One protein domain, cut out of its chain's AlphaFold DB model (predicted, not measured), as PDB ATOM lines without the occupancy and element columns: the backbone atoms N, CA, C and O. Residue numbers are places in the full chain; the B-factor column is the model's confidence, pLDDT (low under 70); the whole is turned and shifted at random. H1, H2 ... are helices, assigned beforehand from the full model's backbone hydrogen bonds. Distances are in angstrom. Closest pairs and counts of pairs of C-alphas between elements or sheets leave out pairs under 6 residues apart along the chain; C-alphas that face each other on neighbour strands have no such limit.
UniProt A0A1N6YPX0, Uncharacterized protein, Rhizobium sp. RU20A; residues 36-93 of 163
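This is residues 36 to 93 of the 163 residues of an uncharacterized protein of Rhizobium sp. RU20A (UniProt A0A1N6YPX0). Two long helices form a flat, open U: H2, the longer arm, folds back from H1 after a tight turn, and the arms come near each other close to that turn, with a gap between them farther out. H2 has a kink near residue 69 and reaches past the start of H1. The printed part has 58 residues with two named helices, H1 then H2, and no named strand; its class is all helix. It is extended, with a radius of gyration of the C-alphas of 16.1 A, and spans 50 by 28 by 7 A.

Find C-alpha 58 at (30.273, 37.573, -27.861), where H2, residues 58 to 90, begins; it runs 43.0 A to C-alpha 90 at (49.650, 31.598, 10.075). Then look back to C-alpha 36 at (43.373, 22.411, -2.698), where H1, residues 36 to 56, begins and runs 31.5 A to C-alpha 56.

Look along H2 for its kink of 44 degrees near residue 69. H1 and H2 are close but not clearly touching, with 2 pairs of C-alphas within 8 A. Their closest C-alphas, those of Cys 54 and Cys 61, are 5.6 A apart. The centres are 17.2 A apart. The helices run opposite ways at a shallow tilt of 15 degrees. The O i to N i+4 pairs within hydrogen-bond range are 14 of 17 in H1 and 26 of 29 in H2.

The two C-alphas farthest apart, those of Glu 56 and Ala 93, are 50.2 A apart. The link from H1 to H2, Lys 57, is tight, and the printed part has no cut. Residues 36 to 49, 55 to 60 and 65 to 93 stand free. The mean pLDDT of the printed part is 83.7; residues 36, 38 and 91 to 93 are under 70.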
ATOM      1  N   ILE A  36      44.226  21.284  -2.330       65.06
ATOM      2  CA  ILE A  36      43.373  22.411  -2.698       65.06
ATOM      3  C   ILE A  36      43.751  22.866  -4.123       65.06
ATOM      4  O   ILE A  36      42.887  23.147  -4.943       65.06
ATOM      5  N   GLY A  37      45.036  22.793  -4.487       71.81
ATOM      6  CA  GLY A  37      45.515  23.029  -5.851       71.81
ATOM      7  C   GLY A  37      44.866  22.161  -6.942       71.81
ATOM      8  O   GLY A  37      44.546  22.684  -8.008       71.81
ATOM      9  N   GLU A  38      44.613  20.877  -6.697       69.62
ATOM     10  CA  GLU A  38      44.013  19.957  -7.673       69.62
ATOM     11  C   GLU A  38      42.514  20.234  -7.870       69.62
ATOM     12  O   GLU A  38      42.037  20.311  -9.003       69.62
ATOM     13  N   THR A  39      41.775  20.511  -6.791       70.38
ATOM     14  CA  THR A  39      40.353  20.890  -6.883       70.38
ATOM     15  C   THR A  39      40.166  22.237  -7.586       70.38
ATOM     16  O   THR A  39      39.279  22.385  -8.429       70.38
ATOM     17  N   PHE A  40      41.029  23.217  -7.301       77.94
ATOM     18  CA  PHE A  40      41.006  24.509  -7.990       77.94
ATOM     19  C   PHE A  40      41.400  24.386  -9.469       77.94
ATOM     20  O   PHE A  40      40.857  25.108 -10.307       77.94
ATOM     21  N   LYS A  41      42.291  23.449  -9.817       75.75
ATOM     22  CA  LYS A  41      42.652  23.150 -11.209       75.75
ATOM     23  C   LYS A  41      41.455  22.609 -12.002       75.75
ATOM     24  O   LYS A  41      41.229  23.077 -13.115       75.75
ATOM     25  N   ILE A  42      40.660  21.710 -11.413       72.56
ATOM     26  CA  ILE A  42      39.418  21.200 -12.023       72.56
ATOM     27  C   ILE A  42      38.358  22.313 -12.118       72.56
ATOM     28  O   ILE A  42      37.703  22.468 -13.144       72.56
ATOM     29  N   ALA A  43      38.226  23.168 -11.100       74.81
ATOM     30  CA  ALA A  43      37.311  24.314 -11.162       74.81
ATOM     31  C   ALA A  43      37.700  25.332 -12.259       74.81
ATOM     32  O   ALA A  43      36.835  25.916 -12.914       74.81
ATOM     33  N   GLY A  44      39.002  25.516 -12.503       81.06
ATOM     34  CA  GLY A  44      39.516  26.339 -13.599       81.06
ATOM     35  C   GLY A  44      39.100  25.839 -14.987       81.06
ATOM     36  O   GLY A  44      38.931  26.645 -15.904       81.06
ATOM     37  N   GLU A  45      38.857  24.537 -15.139       81.19
ATOM     38  CA  GLU A  45      38.361  23.941 -16.383       81.19
ATOM     39  C   GLU A  45      36.932  24.400 -16.708       81.19
ATOM     40  O   GLU A  45      36.627  24.723 -17.856       81.19
ATOM     41  N   ALA A  46      36.075  24.571 -15.697       82.25
ATOM     42  CA  ALA A  46      34.737  25.133 -15.890       82.25
ATOM     43  C   ALA A  46      34.788  26.592 -16.381       82.25
ATOM     44  O   ALA A  46      33.985  27.006 -17.219       82.25
ATOM     45  N   ILE A  47      35.772  27.373 -15.921       84.19
ATOM     46  CA  ILE A  47      36.004  28.732 -16.431       84.19
ATOM     47  C   ILE A  47      36.482  28.681 -17.888       84.19
ATOM     48  O   ILE A  47      36.056  29.501 -18.702       84.19
ATOM     49  N   ALA A  48      37.325  27.710 -18.249       82.62
ATOM     50  CA  ALA A  48      37.716  27.494 -19.640       82.62
ATOM     51  C   ALA A  48      36.504  27.135 -20.525       82.62
ATOM     52  O   ALA A  48      36.390  27.659 -21.633       82.62
ATOM     53  N   TYR A  49      35.552  26.351 -20.011       81.38
ATOM     54  CA  TYR A  49      34.284  26.082 -20.695       81.38
ATOM     55  C   TYR A  49      33.424  27.347 -20.861       81.38
ATOM     56  O   TYR A  49      32.901  27.598 -21.946       81.38
ATOM     57  N   MET A  50      33.345  28.211 -19.843       82.38
ATOM     58  CA  MET A  50      32.651  29.502 -19.965       82.38
ATOM     59  C   MET A  50      33.277  30.411 -21.031       82.38
ATOM     60  O   MET A  50      32.560  31.105 -21.750       82.38
ATOM     61  N   ARG A  51      34.604  30.372 -21.202       83.25
ATOM     62  CA  ARG A  51      35.273  31.097 -22.294       83.25
ATOM     63  C   ARG A  51      34.873  30.561 -23.666       83.25
ATOM     64  O   ARG A  51      34.744  31.349 -24.596       83.25
ATOM     65  N   ASN A  52      34.623  29.257 -23.787       84.81
ATOM     66  CA  ASN A  52      34.119  28.670 -25.028       84.81
ATOM     67  C   ASN A  52      32.704  29.179 -25.366       84.81
ATOM     68  O   ASN A  52      32.410  29.434 -26.529       84.81
ATOM     69  N   ILE A  53      31.860  29.438 -24.359       81.25
ATOM     70  CA  ILE A  53      30.538  30.069 -24.548       81.25
ATOM     71  C   ILE A  53      30.676  31.505 -25.082       81.25
ATOM     72  O   ILE A  53      29.889  31.917 -25.933       81.25
ATOM     73  N   CYS A  54      31.697  32.254 -24.650       85.50
ATOM     74  CA  CYS A  54      31.959  33.599 -25.174       85.50
ATOM     75  C   CYS A  54      32.319  33.620 -26.669       85.50
ATOM     76  O   CYS A  54      32.063  34.620 -27.334       85.50
ATOM     77  N   VAL A  55      32.884  32.533 -27.211       85.25
ATOM     78  CA  VAL A  55      33.165  32.414 -28.653       85.25
ATOM     79  C   VAL A  55      31.867  32.274 -29.452       85.25
ATOM     80  O   VAL A  55      31.733  32.845 -30.529       85.25
ATOM     81  N   GLU A  56      30.886  31.554 -28.906       86.31
ATOM     82  CA  GLU A  56      29.586  31.332 -29.546       86.31
ATOM     83  C   GLU A  56      28.642  32.540 -29.397       86.31
ATOM     84  O   GLU A  56      27.795  32.804 -30.257       86.31
ATOM     85  N   LYS A  57      28.777  33.289 -28.296       81.88
ATOM     86  CA  LYS A  57      27.970  34.470 -27.968       81.88
ATOM     87  C   LYS A  57      28.868  35.602 -27.434       81.88
ATOM     88  O   LYS A  57      29.047  35.706 -26.222       81.88
ATOM     89  N   PRO A  58      29.393  36.486 -28.301       83.94
ATOM     90  CA  PRO A  58      30.273  37.573 -27.861       83.94
ATOM     91  C   PRO A  58      29.552  38.646 -27.025       83.94
ATOM     92  O   PRO A  58      30.154  39.213 -26.118       83.94
ATOM     93  N   ASP A  59      28.249  38.856 -27.252       84.00
ATOM     94  CA  ASP A  59      27.444  39.896 -26.583       84.00
ATOM     95  C   ASP A  59      27.400  39.746 -25.047       84.00
ATOM     96  O   ASP A  59      27.540  40.720 -24.309       84.00
ATOM     97  N   VAL A  60      27.311  38.509 -24.543       85.00
ATOM     98  CA  VAL A  60      27.307  38.245 -23.091       85.00
ATOM     99  C   VAL A  60      28.675  38.465 -22.446       85.00
ATOM    100  O   VAL A  60      28.752  38.794 -21.262       85.00
ATOM    101  N   CYS A  61      29.757  38.296 -23.208       86.88
ATOM    102  CA  CYS A  61      31.110  38.501 -22.706       86.88
ATOM    103  C   CYS A  61      31.452  39.998 -22.652       86.88
ATOM    104  O   CYS A  61      32.084  40.440 -21.697       86.88
ATOM    105  N   GLU A  62      30.986  40.787 -23.625       89.00
ATOM    106  CA  GLU A  62      31.196  42.240 -23.671       89.00
ATOM    107  C   GLU A  62      30.425  42.958 -22.551       89.00
ATOM    108  O   GLU A  62      31.029  43.655 -21.734       89.00
ATOM    109  N   GLN A  63      29.126  42.674 -22.401       86.25
ATOM    110  CA  GLN A  63      28.312  43.217 -21.300       86.25
ATOM    111  C   GLN A  63      28.779  42.712 -19.922       86.25
ATOM    112  O   GLN A  63      28.732  43.426 -18.912       86.25
ATOM    113  N   GLY A  64      29.252  41.463 -19.868       82.38
ATOM    114  CA  GLY A  64      29.784  40.852 -18.657       82.38
ATOM    115  C   GLY A  64      31.121  41.451 -18.221       82.38
ATOM    116  O   GLY A  64      31.324  41.649 -17.025       82.38
ATOM    117  N   ALA A  65      32.018  41.774 -19.156       86.69
ATOM    118  CA  ALA A  65      33.359  42.280 -18.859       86.69
ATOM    119  C   ALA A  65      33.331  43.641 -18.148       86.69
ATOM    120  O   ALA A  65      34.066  43.844 -17.178       86.69
ATOM    121  N   GLU A  66      32.451  44.549 -18.571       87.56
ATOM    122  CA  GLU A  66      32.295  45.856 -17.926       87.56
ATOM    123  C   GLU A  66      31.863  45.701 -16.461       87.56
ATOM    124  O   GLU A  66      32.485  46.259 -15.555       87.56
ATOM    125  N   THR A  67      30.876  44.839 -16.209       90.25
ATOM    126  CA  THR A  67      30.368  44.583 -14.854       90.25
ATOM    127  C   THR A  67      31.383  43.816 -14.000       90.25
ATOM    128  O   THR A  67      31.611  44.143 -12.831       90.25
ATOM    129  N   PHE A  68      32.026  42.800 -14.577       90.69
ATOM    130  CA  PHE A  68      32.979  41.948 -13.876       90.69
ATOM    131  C   PHE A  68      34.263  42.700 -13.518       90.69
ATOM    132  O   PHE A  68      34.813  42.475 -12.444       90.69
ATOM    133  N   SER A  69      34.722  43.629 -14.360       88.94
ATOM    134  CA  SER A  69      35.905  44.447 -14.066       88.94
ATOM    135  C   SER A  69      35.686  45.380 -12.868       88.94
ATOM    136  O   SER A  69      36.539  45.451 -11.978       88.94
ATOM    137  N   ALA A  70      34.514  46.019 -12.778       90.81
ATOM    138  CA  ALA A  70      34.155  46.888 -11.659       90.81
ATOM    139  C   ALA A  70      34.051  46.113 -10.332       90.81
ATOM    140  O   ALA A  70      34.572  46.547  -9.302       90.81
ATOM    141  N   LEU A  71      33.424  44.933 -10.362       88.75
ATOM    142  CA  LEU A  71      33.325  44.049  -9.197       88.75
ATOM    143  C   LEU A  71      34.678  43.419  -8.832       88.75
ATOM    144  O   LEU A  71      35.003  43.285  -7.652       88.75
ATOM    145  N   GLY A  72      35.492  43.079  -9.829       90.06
ATOM    146  CA  GLY A  72      36.797  42.444  -9.662       90.06
ATOM    147  C   GLY A  72      37.820  43.343  -8.973       90.06
ATOM    148  O   GLY A  72      38.592  42.862  -8.141       90.06
ATOM    149  N   HIS A  73      37.792  44.653  -9.239       92.81
ATOM    150  CA  HIS A  73      38.686  45.598  -8.564       92.81
ATOM    151  C   HIS A  73      38.426  45.635  -7.051       92.81
ATOM    152  O   HIS A  73      39.358  45.556  -6.250       92.81
ATOM    153  N   ARG A  74      37.149  45.664  -6.647       89.06
ATOM    154  CA  ARG A  74      36.746  45.601  -5.231       89.06
ATOM    155  C   ARG A  74      37.071  44.249  -4.596       89.06
ATOM    156  O   ARG A  74      37.545  44.200  -3.464       89.06
ATOM    157  N   ALA A  75      36.855  43.156  -5.326       92.75
ATOM    158  CA  ALA A  75      37.181  41.815  -4.847       92.75
ATOM    159  C   ALA A  75      38.692  41.625  -4.624       92.75
ATOM    160  O   ALA A  75      39.087  40.990  -3.652       92.75
ATOM    161  N   SER A  76      39.533  42.213  -5.481       89.19
ATOM    162  CA  SER A  76      40.997  42.127  -5.375       89.19
ATOM    163  C   SER A  76      41.533  42.882  -4.157       89.19
ATOM    164  O   SER A  76      42.405  42.378  -3.448       89.19
ATOM    165  N   GLU A  77      40.971  44.060  -3.869       94.62
ATOM    166  CA  GLU A  77      41.257  44.813  -2.641       94.62
ATOM    167  C   GLU A  77      40.874  43.996  -1.393       94.62
ATOM    168  O   GLU A  77      41.665  43.891  -0.454       94.62
ATOM    169  N   GLY A  78      39.705  43.343  -1.409       90.50
ATOM    170  CA  GLY A  78      39.263  42.463  -0.321       90.50
ATOM    171  C   GLY A  78      40.132  41.211  -0.153       90.50
ATOM    172  O   GLY A  78      40.455  40.834   0.974       90.50
ATOM    173  N   ALA A  79      40.558  40.596  -1.260       93.00
ATOM    174  CA  ALA A  79      41.435  39.429  -1.242       93.00
ATOM    175  C   ALA A  79      42.778  39.761  -0.585       93.00
ATOM    176  O   ALA A  79      43.247  39.003   0.259       93.00
ATOM    177  N   ARG A  80      43.363  40.922  -0.904       92.62
ATOM    178  CA  ARG A  80      44.615  41.369  -0.286       92.62
ATOM    179  C   ARG A  80      44.504  41.461   1.237       92.62
ATOM    180  O   ARG A  80      45.343  40.901   1.930       92.62
ATOM    181  N   ILE A  81      43.454  42.106   1.746       94.50
ATOM    182  CA  ILE A  81      43.239  42.261   3.195       94.50
ATOM    183  C   ILE A  81      43.037  40.895   3.866       94.50
ATOM    184  O   ILE A  81      43.575  40.639   4.942       94.50
ATOM    185  N   ALA A  82      42.291  39.993   3.222       93.88
ATOM    186  CA  ALA A  82      42.102  38.638   3.725       93.88
ATOM    187  C   ALA A  82      43.426  37.858   3.777       93.88
ATOM    188  O   ALA A  82      43.693  37.194   4.776       93.88
ATOM    189  N   TYR A  83      44.273  37.965   2.748       88.94
ATOM    190  CA  TYR A  83      45.591  37.328   2.739       88.94
ATOM    191  C   TYR A  83      46.521  37.901   3.806       88.94
ATOM    192  O   TYR A  83      47.163  37.120   4.497       88.94
ATOM    193  N   GLU A  84      46.548  39.220   4.000       92.00
ATOM    194  CA  GLU A  84      47.329  39.856   5.070       92.00
ATOM    195  C   GLU A  84      46.869  39.379   6.462       92.00
ATOM    196  O   GLU A  84      47.692  39.118   7.338       92.00
ATOM    197  N   PHE A  85      45.561  39.181   6.668       90.12
ATOM    198  CA  PHE A  85      45.038  38.621   7.918       90.12
ATOM    199  C   PHE A  85      45.412  37.146   8.113       90.12
ATOM    200  O   PHE A  85      45.784  36.749   9.217       90.12
ATOM    201  N   LEU A  86      45.314  36.329   7.062       87.25
ATOM    202  CA  LEU A  86      45.720  34.924   7.105       87.25
ATOM    203  C   LEU A  86      47.224  34.804   7.380       87.25
ATOM    204  O   LEU A  86      47.624  34.028   8.242       87.25
ATOM    205  N   ASP A  87      48.042  35.616   6.715       84.81
ATOM    206  CA  ASP A  87      49.490  35.664   6.911       84.81
ATOM    207  C   ASP A  87      49.853  36.120   8.333       84.81
ATOM    208  O   ASP A  87      50.654  35.478   9.004       84.81
ATOM    209  N   ALA A  88      49.168  37.123   8.890       87.06
ATOM    210  CA  ALA A  88      49.374  37.533  10.281       87.06
ATOM    211  C   ALA A  88      49.018  36.437  11.311       87.06
ATOM    212  O   ALA A  88      49.523  36.455  12.436       87.06
ATOM    213  N   ARG A  89      48.129  35.497  10.963       81.12
ATOM    214  CA  ARG A  89      47.693  34.398  11.844       81.12
ATOM    215  C   ARG A  89      48.475  33.103  11.651       81.12
ATOM    216  O   ARG A  89      48.575  32.338  12.605       81.12
ATOM    217  N   PHE A  90      49.006  32.862  10.454       77.75
ATOM    218  CA  PHE A  90      49.650  31.598  10.075       77.75
ATOM    219  C   PHE A  90      51.122  31.742   9.656       77.75
ATOM    220  O   PHE A  90      51.834  30.745   9.603       77.75
ATOM    221  N   GLY A  91      51.590  32.958   9.375       67.00
ATOM    222  CA  GLY A  91      52.969  33.279   8.992       67.00
ATOM    223  C   GLY A  91      53.928  33.449  10.177       67.00
ATOM    224  O   GLY A  91      55.142  33.359  10.003       67.00
ATOM    225  N   ALA A  92      53.413  33.629  11.399       65.25
ATOM    226  CA  ALA A  92      54.193  33.485  12.627       65.25
ATOM    227  C   ALA A  92      54.152  32.013  13.071       65.25
ATOM    228  O   ALA A  92      53.071  31.464  13.268       65.25
ATOM    229  N   ALA A  93      55.323  31.376  13.177       60.19
ATOM    230  CA  ALA A  93      55.496  29.942  13.430       60.19
ATOM    231  C   ALA A  93      54.522  29.360  14.487       60.19
ATOM    232  O   ALA A  93      54.303  29.983  15.530       60.19
TER     233      ALA A  93